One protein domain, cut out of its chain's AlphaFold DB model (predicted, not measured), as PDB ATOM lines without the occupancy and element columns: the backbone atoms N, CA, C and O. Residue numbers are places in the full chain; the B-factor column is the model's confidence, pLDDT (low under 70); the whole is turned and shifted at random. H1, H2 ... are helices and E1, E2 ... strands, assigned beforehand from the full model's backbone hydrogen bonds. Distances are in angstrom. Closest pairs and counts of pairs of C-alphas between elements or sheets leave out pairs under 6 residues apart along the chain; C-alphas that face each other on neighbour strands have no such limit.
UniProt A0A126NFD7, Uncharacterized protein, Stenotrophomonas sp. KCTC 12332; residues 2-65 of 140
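This is residues 2 to 65 of the 140 residues of an uncharacterized protein of Stenotrophomonas sp. KCTC 12332 (UniProt A0A126NFD7). A slender body only just long enough to be a rod: two helices, H1 and H2, meet at a corner along one side, and on the other side a long stretch with no named element, residues 33 to 52, runs back from the small helix H3 at one end to a loop round Asp 47 at the other. From that loop the chain turns back into a small hairpin, E1 and E2, near the middle of the whole, with H1 over it, mostly over E2. The printed part has 64 residues, with three named helices and then two named strands, in the order H1, H2, H3, E1, E2; the strands form an antiparallel sheet, order E1 - E2, and the class is mixed, helices and strands. It is only just compact, close to loose, with a radius of gyration of the C-alphas of 12.6 A, and it spans 40 by 20 by 19 A.

H1, residues 2 to 11, and H2, residues 13 to 26, meet only through their link. H2 and H3, residues 29 to 32, touch only at the corner, and only just, with 3 pairs of C-alphas within 8 A; H2 does so with residues 23 to 24 alone, and the closest C-alphas are those of Arg 24 and Thr 30, 5.5 A apart. H1 and H3 are apart. E1, residues 53 to 56, and E2, residues 61 to 64, are a hairpin of antiparallel strands, with 142 degrees between their directions. N 54 and O 63 are within hydrogen-bond range at 2.8 A, and so are N 63 and O 54 at 2.8 A. Residues 40 to 41 form a short antiparallel pairing with residues 53 to 54 of E1. The closest C-alphas of H1 and E2 are those of Leu 5 and Trp 62, 5.9 A apart. The closest C-alphas of H2 and E1 are those of Ile 16 and Tyr 55, 7.4 A apart. In H1 and H2 every O i to N i+4 pair is within hydrogen-bond range; H3, with 4 residues, is too short for such a pair, and its one O i to N i+3 pair is within range.

H1 begins at C-alpha 2, (99.073, 158.079, 132.685), and is 14.1 A long from first to last C-alpha. H2 is 20.3 A long and ends at C-alpha 26, (119.535, 155.532, 158.035). H3 measures 5.5 A, E1 9.3 A and E2 9.8 A. E2 ends at C-alpha 64, (101.003, 152.154, 140.967).

The two C-alphas farthest apart are those of Leu 32 and Asp 47, 41.1 A. The printed part has no cut. The link from H3 to E1 is long, with 20 residues; the other three links are tight. The mean pLDDT of the printed part is 70.4, and residue 2 and residues 10 to 38 are under 70.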
ATOM      1  N   ASN A   2      97.772 158.017 133.385       57.94
ATOM      2  CA  ASN A   2      99.073 158.079 132.685       57.94
ATOM      3  C   ASN A   2      99.791 159.430 132.874       57.94
ATOM      4  O   ASN A   2     100.942 159.452 133.281       57.94
ATOM      5  N   ASN A   3      99.059 160.545 132.765       70.88
ATOM      6  CA  ASN A   3      99.631 161.882 132.963       70.88
ATOM      7  C   ASN A   3     100.216 162.136 134.364       70.88
ATOM      8  O   ASN A   3     101.069 163.002 134.480       70.88
ATOM      9  N   LEU A   4      99.766 161.443 135.422       73.50
ATOM     10  CA  LEU A   4     100.345 161.606 136.762       73.50
ATOM     11  C   LEU A   4     101.680 160.869 136.866       73.50
ATOM     12  O   LEU A   4     102.655 161.456 137.315       73.50
ATOM     13  N   LEU A   5     101.722 159.598 136.457       75.62
ATOM     14  CA  LEU A   5     102.954 158.804 136.502       75.62
ATOM     15  C   LEU A   5     104.028 159.428 135.600       75.62
ATOM     16  O   LEU A   5     105.170 159.572 136.027       75.62
ATOM     17  N   ASP A   6     103.631 159.908 134.419       75.12
ATOM     18  CA  ASP A   6     104.514 160.631 133.500       75.12
ATOM     19  C   ASP A   6     105.000 161.969 134.099       75.12
ATOM     20  O   ASP A   6     106.181 162.310 133.997       75.12
ATOM     21  N   ASP A   7     104.121 162.732 134.768       73.75
ATOM     22  CA  ASP A   7     104.508 163.971 135.462       73.75
ATOM     23  C   ASP A   7     105.442 163.687 136.645       73.75
ATOM     24  O   ASP A   7     106.358 164.463 136.917       73.75
ATOM     25  N   MET A   8     105.272 162.549 137.316       74.56
ATOM     26  CA  MET A   8     106.133 162.131 138.414       74.56
ATOM     27  C   MET A   8     107.505 161.643 137.973       74.56
ATOM     28  O   MET A   8     108.500 161.981 138.623       74.56
ATOM     29  N   ASP A   9     107.575 160.935 136.850       73.75
ATOM     30  CA  ASP A   9     108.836 160.592 136.198       73.75
ATOM     31  C   ASP A   9     109.589 161.867 135.758       73.75
ATOM     32  O   ASP A   9     110.813 161.940 135.887       73.75
ATOM     33  N   TYR A  10     108.871 162.903 135.298       69.69
ATOM     34  CA  TYR A  10     109.472 164.153 134.820       69.69
ATOM     35  C   TYR A  10     109.865 165.138 135.936       69.69
ATOM     36  O   TYR A  10     110.976 165.673 135.931       69.69
ATOM     37  N   ARG A  11     108.970 165.417 136.892       67.94
ATOM     38  CA  ARG A  11     109.135 166.500 137.884       67.94
ATOM     39  C   ARG A  11     109.804 166.074 139.176       67.94
ATOM     40  O   ARG A  11     110.423 166.908 139.835       67.94
ATOM     41  N   TRP A  12     109.712 164.797 139.541       67.25
ATOM     42  CA  TRP A  12     110.177 164.314 140.839       67.25
ATOM     43  C   TRP A  12     111.360 163.320 140.817       67.25
ATOM     44  O   TRP A  12     111.523 162.586 141.798       67.25
ATOM     45  N   PRO A  13     112.286 163.331 139.825       61.16
ATOM     46  CA  PRO A  13     113.491 162.499 139.897       61.16
ATOM     47  C   PRO A  13     114.371 162.858 141.107       61.16
ATOM     48  O   PRO A  13     115.062 162.005 141.667       61.16
ATOM     49  N   ALA A  14     114.299 164.108 141.580       56.56
ATOM     50  CA  ALA A  14     115.002 164.566 142.777       56.56
ATOM     51  C   ALA A  14     114.455 163.956 144.080       56.56
ATOM     52  O   ALA A  14     115.217 163.768 145.024       56.56
ATOM     53  N   LEU A  15     113.167 163.602 144.136       62.72
ATOM     54  CA  LEU A  15     112.547 162.972 145.306       62.72
ATOM     55  C   LEU A  15     113.028 161.518 145.447       62.72
ATOM     56  O   LEU A  15     113.319 161.059 146.549       62.72
ATOM     57  N   ILE A  16     113.258 160.845 144.316       60.94
ATOM     58  CA  ILE A  16     113.911 159.530 144.244       60.94
ATOM     59  C   ILE A  16     115.374 159.623 144.692       60.94
ATOM     60  O   ILE A  16     115.833 158.786 145.467       60.94
ATOM     61  N   ALA A  17     116.116 160.635 144.231       56.38
ATOM     62  CA  ALA A  17     117.514 160.834 144.617       56.38
ATOM     63  C   ALA A  17     117.660 161.217 146.104       56.38
ATOM     64  O   ALA A  17     118.535 160.691 146.797       56.38
ATOM     65  N   GLY A  18     116.780 162.081 146.615       56.16
ATOM     66  CA  GLY A  18     116.727 162.526 148.012       56.16
ATOM     67  C   GLY A  18     116.258 161.434 148.977       56.16
ATOM     68  O   GLY A  18     116.912 161.165 149.980       56.16
ATOM     69  N   GLY A  19     115.170 160.733 148.650       59.81
ATOM     70  CA  GLY A  19     114.652 159.625 149.456       59.81
ATOM     71  C   GLY A  19     115.636 158.460 149.543       59.81
ATOM     72  O   GLY A  19     115.927 157.981 150.636       59.81
ATOM     73  N   ASN A  20     116.245 158.065 148.418       58.12
ATOM     74  CA  ASN A  20     117.275 157.023 148.422       58.12
ATOM     75  C   ASN A  20     118.527 157.429 149.198       58.12
ATOM     76  O   ASN A  20     119.146 156.577 149.828       58.12
ATOM     77  N   SER A  21     118.934 158.700 149.160       57.47
ATOM     78  CA  SER A  21     120.108 159.154 149.911       57.47
ATOM     79  C   SER A  21     119.842 159.183 151.419       57.47
ATOM     80  O   SER A  21     120.678 158.692 152.175       57.47
ATOM     81  N   VAL A  22     118.664 159.626 151.865       61.00
ATOM     82  CA  VAL A  22     118.271 159.589 153.287       61.00
ATOM     83  C   VAL A  22     118.080 158.152 153.789       61.00
ATOM     84  O   VAL A  22     118.627 157.791 154.831       61.00
ATOM     85  N   LEU A  23     117.367 157.304 153.037       59.78
ATOM     86  CA  LEU A  23     117.155 155.897 153.400       59.78
ATOM     87  C   LEU A  23     118.464 155.111 153.423       59.78
ATOM     88  O   LEU A  23     118.646 154.277 154.306       59.78
ATOM     89  N   ARG A  24     119.405 155.428 152.523       57.78
ATOM     90  CA  ARG A  24     120.767 154.898 152.600       57.78
ATOM     91  C   ARG A  24     121.415 155.265 153.916       57.78
ATOM     92  O   ARG A  24     121.847 154.368 154.615       57.78
ATOM     93  N   VAL A  25     121.456 156.533 154.311       61.81
ATOM     94  CA  VAL A  25     122.142 156.920 155.557       61.81
ATOM     95  C   VAL A  25     121.552 156.232 156.798       61.81
ATOM     96  O   VAL A  25     122.302 155.877 157.704       61.81
ATOM     97  N   LEU A  26     120.234 156.013 156.837       65.00
ATOM     98  CA  LEU A  26     119.535 155.532 158.035       65.00
ATOM     99  C   LEU A  26     119.278 154.017 158.069       65.00
ATOM    100  O   LEU A  26     118.959 153.488 159.132       65.00
ATOM    101  N   ASN A  27     119.414 153.308 156.945       61.59
ATOM    102  CA  ASN A  27     119.155 151.873 156.871       61.59
ATOM    103  C   ASN A  27     120.356 151.109 156.280       61.59
ATOM    104  O   ASN A  27     120.473 151.012 155.054       61.59
ATOM    105  N   PRO A  28     121.209 150.481 157.115       62.75
ATOM    106  CA  PRO A  28     122.389 149.740 156.659       62.75
ATOM    107  C   PRO A  28     122.060 148.588 155.698       62.75
ATOM    108  O   PRO A  28     122.889 148.209 154.874       62.75
ATOM    109  N   TYR A  29     120.836 148.044 155.748       60.62
ATOM    110  CA  TYR A  29     120.376 147.019 154.806       60.62
ATOM    111  C   TYR A  29     120.380 147.532 153.358       60.62
ATOM    112  O   TYR A  29     120.707 146.797 152.427       60.62
ATOM    113  N   THR A  30     120.106 148.823 153.168       61.59
ATOM    114  CA  THR A  30     120.091 149.459 151.844       61.59
ATOM    115  C   THR A  30     121.495 149.721 151.280       61.59
ATOM    116  O   THR A  30     121.634 149.978 150.084       61.59
ATOM    117  N   TRP A  31     122.551 149.600 152.104       61.31
ATOM    118  CA  TRP A  31     123.951 149.625 151.648       61.31
ATOM    119  C   TRP A  31     124.343 148.337 150.930       61.31
ATOM    120  O   TRP A  31     125.155 148.364 150.009       61.31
ATOM    121  N   LEU A  32     123.752 147.213 151.342       60.59
ATOM    122  CA  LEU A  32     123.982 145.895 150.748       60.59
ATOM    123  C   LEU A  32     122.992 145.598 149.613       60.59
ATOM    124  O   LEU A  32     123.293 144.809 148.719       60.59
ATOM    125  N   LYS A  33     121.814 146.229 149.651       60.88
ATOM    126  CA  LYS A  33     120.723 146.042 148.696       60.88
ATOM    127  C   LYS A  33     120.075 147.376 148.352       60.88
ATOM    128  O   LYS A  33     119.197 147.863 149.058       60.88
ATOM    129  N   SER A  34     120.515 147.976 147.248       56.16
ATOM    130  CA  SER A  34     120.026 149.286 146.801       56.16
ATOM    131  C   SER A  34     118.533 149.310 146.448       56.16
ATOM    132  O   SER A  34     117.972 150.390 146.315       56.16
ATOM    133  N   ASP A  35     117.904 148.145 146.277       58.94
ATOM    134  CA  ASP A  35     116.462 147.955 146.088       58.94
ATOM    135  C   ASP A  35     115.665 147.940 147.407       58.94
ATOM    136  O   ASP A  35     114.440 147.974 147.375       58.94
ATOM    137  N   GLY A  36     116.329 147.936 148.569       55.25
ATOM    138  CA  GLY A  36     115.683 147.937 149.886       55.25
ATOM    139  C   GLY A  36     115.112 149.288 150.335       55.25
ATOM    140  O   GLY A  36     114.513 149.364 151.403       55.25
ATOM    141  N   ALA A  37     115.319 150.354 149.558       60.03
ATOM    142  CA  ALA A  37     114.801 151.697 149.811       60.03
ATOM    143  C   ALA A  37     113.651 152.006 148.836       60.03
ATOM    144  O   ALA A  37     113.780 152.846 147.948       60.03
ATOM    145  N   GLN A  38     112.539 151.278 148.954       69.88
ATOM    146  CA  GLN A  38     111.347 151.575 148.161       69.88
ATOM    147  C   GLN A  38     110.701 152.857 148.696       69.88
ATOM    148  O   GLN A  38     110.371 152.950 149.877       69.88
ATOM    149  N   VAL A  39     110.565 153.858 147.830       73.62
ATOM    150  CA  VAL A  39     109.854 155.100 148.146       73.62
ATOM    151  C   VAL A  39     108.409 154.926 147.706       73.62
ATOM    152  O   VAL A  39     108.169 154.723 146.516       73.62
ATOM    153  N   THR A  40     107.482 155.024 148.656       76.12
ATOM    154  CA  THR A  40     106.033 155.025 148.416       76.12
ATOM    155  C   THR A  40     105.480 156.415 148.710       76.12
ATOM    156  O   THR A  40     105.888 157.056 149.681       76.12
ATOM    157  N   VAL A  41     104.580 156.894 147.859       80.62
ATOM    158  CA  VAL A  41     103.903 158.186 147.981       80.62
ATOM    159  C   VAL A  41     102.407 157.959 147.789       80.62
ATOM    160  O   VAL A  41     102.014 157.149 146.956       80.62
ATOM    161  N   GLU A  42     101.582 158.691 148.532       85.44
ATOM    162  CA  GLU A  42     100.128 158.708 148.361       85.44
ATOM    163  C   GLU A  42      99.687 160.111 147.905       85.44
ATOM    164  O   GLU A  42      99.445 160.990 148.737       85.44
ATOM    165  N   PRO A  43      99.668 160.402 146.591       78.75
ATOM    166  CA  PRO A  43      99.085 161.635 146.081       78.75
ATOM    167  C   PRO A  43      97.584 161.707 146.390       78.75
ATOM    168  O   PRO A  43      96.811 160.851 145.964       78.75
ATOM    169  N   GLY A  44      97.175 162.773 147.081       79.12
ATOM    170  CA  GLY A  44      95.773 163.176 147.189       79.12
ATOM    171  C   GLY A  44      95.384 164.079 146.019       79.12
ATOM    172  O   GLY A  44      96.049 165.084 145.754       79.12
ATOM    173  N   PHE A  45      94.315 163.728 145.313       81.50
ATOM    174  CA  PHE A  45      93.782 164.512 144.202       81.50
ATOM    175  C   PHE A  45      92.785 165.569 144.696       81.50
ATOM    176  O   PHE A  45      92.241 165.492 145.795       81.50
ATOM    177  N   SER A  46      92.523 166.585 143.868       77.69
ATOM    178  CA  SER A  46      91.608 167.685 144.214       77.69
ATOM    179  C   SER A  46      90.150 167.254 144.392       77.69
ATOM    180  O   SER A  46      89.369 167.997 144.978       77.69
ATOM    181  N   ASP A  47      89.776 166.096 143.849       70.81
ATOM    182  CA  ASP A  47      88.457 165.486 144.029       70.81
ATOM    183  C   ASP A  47      88.348 164.675 145.330       70.81
ATOM    184  O   ASP A  47      87.258 164.230 145.662       70.81
ATOM    185  N   GLY A  48      89.440 164.535 146.092       77.25
ATOM    186  CA  GLY A  48      89.498 163.761 147.332       77.25
ATOM    187  C   GLY A  48      89.909 162.301 147.141       77.25
ATOM    188  O   GLY A  48      90.106 161.613 148.138       77.25
ATOM    189  N   SER A  49      90.080 161.834 145.901       83.38
ATOM    190  CA  SER A  49      90.615 160.498 145.633       83.38
ATOM    191  C   SER A  49      92.099 160.401 146.010       83.38
ATOM    192  O   SER A  49      92.810 161.411 146.084       83.38
ATOM    193  N   SER A  50      92.590 159.183 146.239       86.38
ATOM    194  CA  SER A  50      94.014 158.916 146.460       86.38
ATOM    195  C   SER A  50      94.441 157.581 145.857       86.38
ATOM    196  O   SER A  50      93.620 156.730 145.511       86.38
ATOM    197  N   MET A  51      95.744 157.402 145.662       86.75
ATOM    198  CA  MET A  51      96.338 156.116 145.290       86.75
ATOM    199  C   MET A  51      97.748 156.046 145.846       86.75
ATOM    200  O   MET A  51      98.430 157.064 145.894       86.75
ATOM    201  N   GLU A  52      98.208 154.857 146.207       86.94
ATOM    202  CA  GLU A  52      99.614 154.636 146.502       86.94
ATOM    203  C   GLU A  52     100.377 154.335 145.215       86.94
ATOM    204  O   GLU A  52      99.997 153.512 144.376       86.94
ATOM    205  N   ILE A  53     101.510 155.001 145.086       86.00
ATOM    206  CA  ILE A  53     102.474 154.808 144.015       86.00
ATOM    207  C   ILE A  53     103.841 154.582 144.638       86.00
ATOM    208  O   ILE A  53     104.185 155.156 145.671       86.00
ATOM    209  N   PHE A  54     104.649 153.756 144.000       83.50
ATOM    210  CA  PHE A  54     105.986 153.446 144.464       83.50
ATOM    211  C   PHE A  54     106.987 153.568 143.331       83.50
ATOM    212  O   PHE A  54     106.686 153.315 142.165       83.50
ATOM    213  N   TYR A  55     108.216 153.933 143.671       78.50
ATOM    214  CA  TYR A  55     109.285 153.938 142.688       78.50
ATOM    215  C   TYR A  55     109.879 152.537 142.542       78.50
ATOM    216  O   TYR A  55     110.532 152.023 143.457       78.50
ATOM    217  N   ASN A  56     109.683 151.912 141.381       77.75
ATOM    218  CA  ASN A  56     110.287 150.626 141.078       77.75
ATOM    219  C   ASN A  56     111.736 150.829 140.617       77.75
ATOM    220  O   ASN A  56     112.018 151.282 139.509       77.75
ATOM    221  N   VAL A  57     112.685 150.444 141.470       72.88
ATOM    222  CA  VAL A  57     114.126 150.623 141.222       72.88
ATOM    223  C   VAL A  57     114.627 149.796 140.028       72.88
ATOM    224  O   VAL A  57     115.600 150.183 139.378       72.88
ATOM    225  N   LYS A  58     113.973 148.670 139.704       74.81
ATOM    226  CA  LYS A  58     114.370 147.798 138.586       74.81
ATOM    227  C   LYS A  58     113.968 148.399 137.244       74.81
ATOM    228  O   LYS A  58     114.785 148.441 136.328       74.81
ATOM    229  N   THR A  59     112.723 148.857 137.136       78.38
ATOM    230  CA  THR A  59     112.177 149.461 135.909       78.38
ATOM    231  C   THR A  59     112.508 150.951 135.802       78.38
ATOM    232  O   THR A  59     112.423 151.515 134.712       78.38
ATOM    233  N   LYS A  60     112.965 151.560 136.907       75.69
ATOM    234  CA  LYS A  60     113.298 152.982 137.063       75.69
ATOM    235  C   LYS A  60     112.117 153.913 136.796       75.69
ATOM    236  O   LYS A  60     112.319 155.012 136.281       75.69
ATOM    237  N   ARG A  61     110.906 153.476 137.135       77.62
ATOM    238  CA  ARG A  61     109.661 154.215 136.899       77.62
ATOM    239  C   ARG A  61     108.802 154.243 138.149       77.62
ATOM    240  O   ARG A  61     108.896 153.339 138.985       77.62
ATOM    241  N   TRP A  62     107.963 155.266 138.257       80.06
ATOM    242  CA  TRP A  62     106.842 155.222 139.186       80.06
ATOM    243  C   TRP A  62     105.817 154.201 138.708       80.06
ATOM    244  O   TRP A  62     105.380 154.206 137.558       80.06
ATOM    245  N   GLU A  63     105.450 153.305 139.608       82.88
ATOM    246  CA  GLU A  63     104.438 152.287 139.395       82.88
ATOM    247  C   GLU A  63     103.346 152.461 140.439       82.88
ATOM    248  O   GLU A  63     103.572 152.959 141.541       82.88
ATOM    249  N   GLU A  64     102.139 152.074 140.072       83.81
ATOM    250  CA  GLU A  64     101.003 152.154 140.967       83.81
ATOM    251  C   GLU A  64     100.837 150.864 141.762       83.81
ATOM    252  O   GLU A  64     100.934 149.767 141.203       83.81
ATOM    253  N   ASP A  65     100.496 150.983 143.046       84.38
ATOM    254  CA  ASP A  65      99.943 149.847 143.767       84.38
ATOM    255  C   ASP A  65      98.491 149.623 143.327       84.38
ATOM    256  O   ASP A  65      97.563 150.339 143.711       84.38
TER     257      ASP A  65